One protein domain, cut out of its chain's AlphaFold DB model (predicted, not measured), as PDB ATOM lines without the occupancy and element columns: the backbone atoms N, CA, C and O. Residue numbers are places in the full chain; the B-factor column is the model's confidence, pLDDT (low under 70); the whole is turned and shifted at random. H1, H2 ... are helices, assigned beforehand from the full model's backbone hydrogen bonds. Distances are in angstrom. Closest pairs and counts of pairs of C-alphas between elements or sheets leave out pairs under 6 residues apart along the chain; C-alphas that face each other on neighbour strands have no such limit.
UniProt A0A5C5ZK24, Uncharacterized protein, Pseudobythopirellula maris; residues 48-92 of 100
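Overview. This is residues 48 to 92 of the 100 residues of an uncharacterized protein of Pseudobythopirellula maris (UniProt A0A5C5ZK24). This domain has little regular structure: a long looping stretch, residues 57 to 85, runs out from the short helix H1 and folds back to the shorter H2, with both helices at one end of the elongated outline. The printed part has 45 residues with two named helices, H1 then H2, and no named strand. The class is all helix, though only 14 residues are in named elements. It is only just compact, close to loose, with a radius of gyration of the C-alphas of 10.9 A and spans of 31 by 19 by 15 A.

Arrangement. Start at H1, residues 48 to 56, and look across to H2, residues 86 to 90: they only just touch, with 3 pairs of C-alphas within 8 A. The closest C-alphas are those of Tyr 52 and Met 89, 6.6 A apart. In H1 and H2 every O i to N i+4 pair is within hydrogen-bond range.

Along the chain. Find C-alpha 48 at (34.712, 34.845, -2.425); from there H1 runs 12.3 A to C-alpha 56. H2 runs 6.9 A from C-alpha 86 to C-alpha 90 at (44.374, 36.825, 0.378).

Size, cuts and confidence. The C-alphas farthest apart, of Gly 71 and Gln 92, are 31.3 A apart. The printed part has no cut. The link from H1 to H2 is long, 29 residues. Residues 89 to 92 have pLDDT under 70.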
ATOM      1  N   ALA A  48      33.285  34.606  -2.617       75.31
ATOM      2  CA  ALA A  48      34.712  34.845  -2.425       75.31
ATOM      3  C   ALA A  48      35.322  33.936  -1.344       75.31
ATOM      4  O   ALA A  48      36.393  33.362  -1.548       75.31
ATOM      5  N   SER A  49      34.615  33.746  -0.225       77.69
ATOM      6  CA  SER A  49      35.066  32.880   0.875       77.69
ATOM      7  C   SER A  49      35.082  31.408   0.464       77.69
ATOM      8  O   SER A  49      36.012  30.673   0.802       77.69
ATOM      9  N   GLN A  50      34.084  30.980  -0.314       81.69
ATOM     10  CA  GLN A  50      34.032  29.624  -0.857       81.69
ATOM     11  C   GLN A  50      35.185  29.360  -1.831       81.69
ATOM     12  O   GLN A  50      35.846  28.329  -1.726       81.69
ATOM     13  N   ARG A  51      35.481  30.307  -2.732       77.06
ATOM     14  CA  ARG A  51      36.619  30.209  -3.660       77.06
ATOM     15  C   ARG A  51      37.953  30.137  -2.929       77.06
ATOM     16  O   ARG A  51      38.784  29.309  -3.282       77.06
ATOM     17  N   TYR A  52      38.142  30.968  -1.905       78.25
ATOM     18  CA  TYR A  52      39.350  30.927  -1.087       78.25
ATOM     19  C   TYR A  52      39.543  29.548  -0.441       78.25
ATOM     20  O   TYR A  52      40.607  28.951  -0.577       78.25
ATOM     21  N   ASN A  53      38.500  29.006   0.198       79.81
ATOM     22  CA  ASN A  53      38.563  27.676   0.811       79.81
ATOM     23  C   ASN A  53      38.796  26.570  -0.225       79.81
ATOM     24  O   ASN A  53      39.549  25.641   0.049       79.81
ATOM     25  N   ALA A  54      38.186  26.674  -1.409       78.94
ATOM     26  CA  ALA A  54      38.384  25.711  -2.487       78.94
ATOM     27  C   ALA A  54      39.840  25.684  -2.972       78.94
ATOM     28  O   ALA A  54      40.359  24.609  -3.227       78.94
ATOM     29  N   ILE A  55      40.499  26.844  -3.055       76.62
ATOM     30  CA  ILE A  55      41.916  26.940  -3.436       76.62
ATOM     31  C   ILE A  55      42.818  26.433  -2.305       76.62
ATOM     32  O   ILE A  55      43.768  25.707  -2.560       76.62
ATOM     33  N   PHE A  56      42.529  26.805  -1.056       80.44
ATOM     34  CA  PHE A  56      43.355  26.431   0.096       80.44
ATOM     35  C   PHE A  56      43.316  24.926   0.401       80.44
ATOM     36  O   PHE A  56      44.312  24.360   0.840       80.44
ATOM     37  N   HIS A  57      42.167  24.283   0.186       83.44
ATOM     38  CA  HIS A  57      41.972  22.849   0.406       83.44
ATOM     39  C   HIS A  57      42.083  22.015  -0.880       83.44
ATOM     40  O   HIS A  57      41.744  20.831  -0.861       83.44
ATOM     41  N   ASP A  58      42.535  22.611  -1.987       81.19
ATOM     42  CA  ASP A  58      42.805  21.879  -3.223       81.19
ATOM     43  C   ASP A  58      43.967  20.891  -2.984       81.19
ATOM     44  O   ASP A  58      45.048  21.319  -2.567       81.19
ATOM     45  N   PRO A  59      43.795  19.576  -3.220       77.06
ATOM     46  CA  PRO A  59      44.892  18.617  -3.104       77.06
ATOM     47  C   PRO A  59      45.990  18.826  -4.156       77.06
ATOM     48  O   PRO A  59      47.082  18.279  -3.998       77.06
ATOM     49  N   TYR A  60      45.723  19.565  -5.238       80.31
ATOM     50  CA  TYR A  60      46.699  19.769  -6.298       80.31
ATOM     51  C   TYR A  60      47.549  21.030  -6.056       80.31
ATOM     52  O   TYR A  60      47.000  22.135  -5.974       80.31
ATOM     53  N   PRO A  61      48.889  20.902  -6.023       75.44
ATOM     54  CA  PRO A  61      49.794  22.024  -5.806       75.44
ATOM     55  C   PRO A  61      49.712  23.055  -6.933       75.44
ATOM     56  O   PRO A  61      49.334  22.745  -8.068       75.44
ATOM     57  N   LEU A  62      50.058  24.297  -6.597       77.25
ATOM     58  CA  LEU A  62      50.185  25.373  -7.573       77.25
ATOM     59  C   LEU A  62      51.501  25.236  -8.351       77.25
ATOM     60  O   LEU A  62      52.465  24.661  -7.840       77.25
ATOM     61  N   ASP A  63      51.535  25.797  -9.559       78.19
ATOM     62  CA  ASP A  63      52.681  25.699 -10.478       78.19
ATOM     63  C   ASP A  63      53.962  26.371  -9.927       78.19
ATOM     64  O   ASP A  63      55.057  26.115 -10.416       78.19
ATOM     65  N   ASP A  64      53.846  27.220  -8.896       73.69
ATOM     66  CA  ASP A  64      54.961  27.849  -8.173       73.69
ATOM     67  C   ASP A  64      55.520  27.002  -7.017       73.69
ATOM     68  O   ASP A  64      56.578  27.323  -6.474       73.69
ATOM     69  N   VAL A  65      54.823  25.933  -6.625       76.69
ATOM     70  CA  VAL A  65      55.192  25.076  -5.484       76.69
ATOM     71  C   VAL A  65      55.744  23.725  -5.939       76.69
ATOM     72  O   VAL A  65      56.613  23.169  -5.271       76.69
ATOM     73  N   ALA A  66      55.245  23.191  -7.054       78.88
ATOM     74  CA  ALA A  66      55.647  21.898  -7.599       78.88
ATOM     75  C   ALA A  66      55.614  21.910  -9.133       78.88
ATOM     76  O   ALA A  66      55.090  22.840  -9.746       78.88
ATOM     77  N   GLU A  67      56.148  20.859  -9.760       79.56
ATOM     78  CA  GLU A  67      56.092  20.717 -11.210       79.56
ATOM     79  C   GLU A  67      54.639  20.685 -11.731       79.56
ATOM     80  O   GLU A  67      53.750  20.118 -11.082       79.56
ATOM     81  N   PRO A  68      54.380  21.232 -12.935       76.25
ATOM     82  CA  PRO A  68      53.043  21.252 -13.516       76.25
ATOM     83  C   PRO A  68      52.443  19.846 -13.666       76.25
ATOM     84  O   PRO A  68      52.981  18.987 -14.371       76.25
ATOM     85  N   ILE A  69      51.278  19.615 -13.054       72.69
ATOM     86  CA  ILE A  69      50.567  18.332 -13.142       72.69
ATOM     87  C   ILE A  69      49.707  18.306 -14.408       72.69
ATOM     88  O   ILE A  69      48.575  18.796 -14.435       72.69
ATOM     89  N   VAL A  70      50.217  17.671 -15.461       76.94
ATOM     90  CA  VAL A  70      49.460  17.417 -16.695       76.94
ATOM     91  C   VAL A  70      48.586  16.166 -16.551       76.94
ATOM     92  O   VAL A  70      49.062  15.085 -16.226       76.94
ATOM     93  N   GLY A  71      47.274  16.304 -16.763       77.44
ATOM     94  CA  GLY A  71      46.328  15.174 -16.774       77.44
ATOM     95  C   GLY A  71      45.894  14.630 -15.405       77.44
ATOM     96  O   GLY A  71      44.985  13.810 -15.354       77.44
ATOM     97  N   GLY A  72      46.480  15.099 -14.300       80.25
ATOM     98  CA  GLY A  72      46.070  14.690 -12.950       80.25
ATOM     99  C   GLY A  72      44.839  15.427 -12.414       80.25
ATOM    100  O   GLY A  72      44.117  14.864 -11.596       80.25
ATOM    101  N   ARG A  73      44.585  16.665 -12.867       82.12
ATOM    102  CA  ARG A  73      43.464  17.511 -12.412       82.12
ATOM    103  C   ARG A  73      42.157  17.208 -13.176       82.12
ATOM    104  O   ARG A  73      42.219  16.995 -14.392       82.12
ATOM    105  N   PRO A  74      40.974  17.280 -12.529       80.62
ATOM    106  CA  PRO A  74      39.675  17.140 -13.194       80.62
ATOM    107  C   PRO A  74      39.460  18.137 -14.347       80.62
ATOM    108  O   PRO A  74      39.981  19.257 -14.296       80.62
ATOM    109  N   PRO A  75      38.688  17.779 -15.393       78.38
ATOM    110  CA  PRO A  75      38.390  18.656 -16.530       78.38
ATOM    111  C   PRO A  75      37.821  20.012 -16.080       78.38
ATOM    112  O   PRO A  75      36.913  20.067 -15.258       78.38
ATOM    113  N   GLY A  76      38.382  21.105 -16.608       73.19
ATOM    114  CA  GLY A  76      38.031  22.485 -16.247       73.19
ATOM    115  C   GLY A  76      38.913  23.109 -15.157       73.19
ATOM    116  O   GLY A  76      38.903  24.327 -15.005       73.19
ATOM    117  N   TYR A  77      39.721  22.306 -14.456       71.81
ATOM    118  CA  TYR A  77      40.606  22.755 -13.373       71.81
ATOM    119  C   TYR A  77      42.093  22.600 -13.708       71.81
ATOM    120  O   TYR A  77      42.929  22.755 -12.829       71.81
ATOM    121  N   GLN A  78      42.454  22.308 -14.964       80.62
ATOM    122  CA  GLN A  78      43.850  22.086 -15.381       80.62
ATOM    123  C   GLN A  78      44.760  23.285 -15.100       80.62
ATOM    124  O   GLN A  78      45.956  23.100 -14.916       80.62
ATOM    125  N   LYS A  79      44.202  24.499 -15.116       79.88
ATOM    126  CA  LYS A  79      44.952  25.741 -14.936       79.88
ATOM    127  C   LYS A  79      44.650  26.320 -13.554       79.88
ATOM    128  O   LYS A  79      43.499  26.708 -13.328       79.88
ATOM    129  N   PRO A  80      45.633  26.387 -12.641       77.12
ATOM    130  CA  PRO A  80      45.447  27.055 -11.361       77.12
ATOM    131  C   PRO A  80      45.259  28.568 -11.551       77.12
ATOM    132  O   PRO A  80      45.453  29.126 -12.634       77.12
ATOM    133  N   VAL A  81      44.851  29.250 -10.480       78.38
ATOM    134  CA  VAL A  81      44.688  30.710 -10.492       78.38
ATOM    135  C   VAL A  81      46.044  31.380 -10.775       78.38
ATOM    136  O   VAL A  81      47.000  31.071 -10.056       78.38
ATOM    137  N   PRO A  82      46.132  32.327 -11.736       82.25
ATOM    138  CA  PRO A  82      47.375  33.033 -12.059       82.25
ATOM    139  C   PRO A  82      47.995  33.732 -10.845       82.25
ATOM    140  O   PRO A  82      47.258  34.303 -10.027       82.25
ATOM    141  N   GLU A  83      49.330  33.776 -10.754       79.50
ATOM    142  CA  GLU A  83      50.030  34.389  -9.611       79.50
ATOM    143  C   GLU A  83      49.607  35.846  -9.401       79.50
ATOM    144  O   GLU A  83      49.425  36.285  -8.273       79.50
ATOM    145  N   THR A  84      49.367  36.593 -10.480       80.94
ATOM    146  CA  THR A  84      49.004  38.021 -10.433       80.94
ATOM    147  C   THR A  84      47.669  38.303  -9.746       80.94
ATOM    148  O   THR A  84      47.468  39.387  -9.197       80.94
ATOM    149  N   THR A  85      46.738  37.346  -9.754       75.94
ATOM    150  CA  THR A  85      45.384  37.527  -9.195       75.94
ATOM    151  C   THR A  85      45.268  36.955  -7.778       75.94
ATOM    152  O   THR A  85      44.371  37.330  -7.021       75.94
ATOM    153  N   ARG A  86      46.206  36.087  -7.384       74.81
ATOM    154  CA  ARG A  86      46.225  35.368  -6.102       74.81
ATOM    155  C   ARG A  86      46.336  36.280  -4.864       74.81
ATOM    156  O   ARG A  86      45.567  36.065  -3.927       74.81
ATOM    157  N   PRO A  87      47.165  37.348  -4.842       76.31
ATOM    158  CA  PRO A  87      47.259  38.254  -3.692       76.31
ATOM    159  C   PRO A  87      45.932  38.941  -3.366       76.31
ATOM    160  O   PRO A  87      45.611  39.149  -2.200       76.31
ATOM    161  N   ARG A  88      45.121  39.231  -4.395       71.19
ATOM    162  CA  ARG A  88      43.798  39.848  -4.231       71.19
ATOM    163  C   ARG A  88      42.829  38.939  -3.465       71.19
ATOM    164  O   ARG A  88      41.940  39.440  -2.784       71.19
ATOM    165  N   MET A  89      43.010  37.620  -3.557       65.25
ATOM    166  CA  MET A  89      42.209  36.639  -2.819       65.25
ATOM    167  C   MET A  89      42.606  36.568  -1.339       65.25
ATOM    168  O   MET A  89      41.737  36.369  -0.497       65.25
ATOM    169  N   LEU A  90      43.889  36.769  -1.011       63.88
ATOM    170  CA  LEU A  90      44.374  36.825   0.378       63.88
ATOM    171  C   LEU A  90      44.026  38.147   1.072       63.88
ATOM    172  O   LEU A  90      43.797  38.163   2.278       63.88
ATOM    173  N   SER A  91      43.998  39.257   0.330       59.66
ATOM    174  CA  SER A  91      43.728  40.589   0.883       59.66
ATOM    175  C   SER A  91      42.250  40.856   1.165       59.66
ATOM    176  O   SER A  91      41.922  41.904   1.719       59.66
ATOM    177  N   GLN A  92      41.341  39.968   0.753       54.69
ATOM    178  CA  GLN A  92      39.924  40.147   1.033       54.69
ATOM    179  C   GLN A  92      39.691  39.825   2.517       54.69
ATOM    180  O   GLN A  92      39.927  38.685   2.928       54.69
TER     181      GLN A  92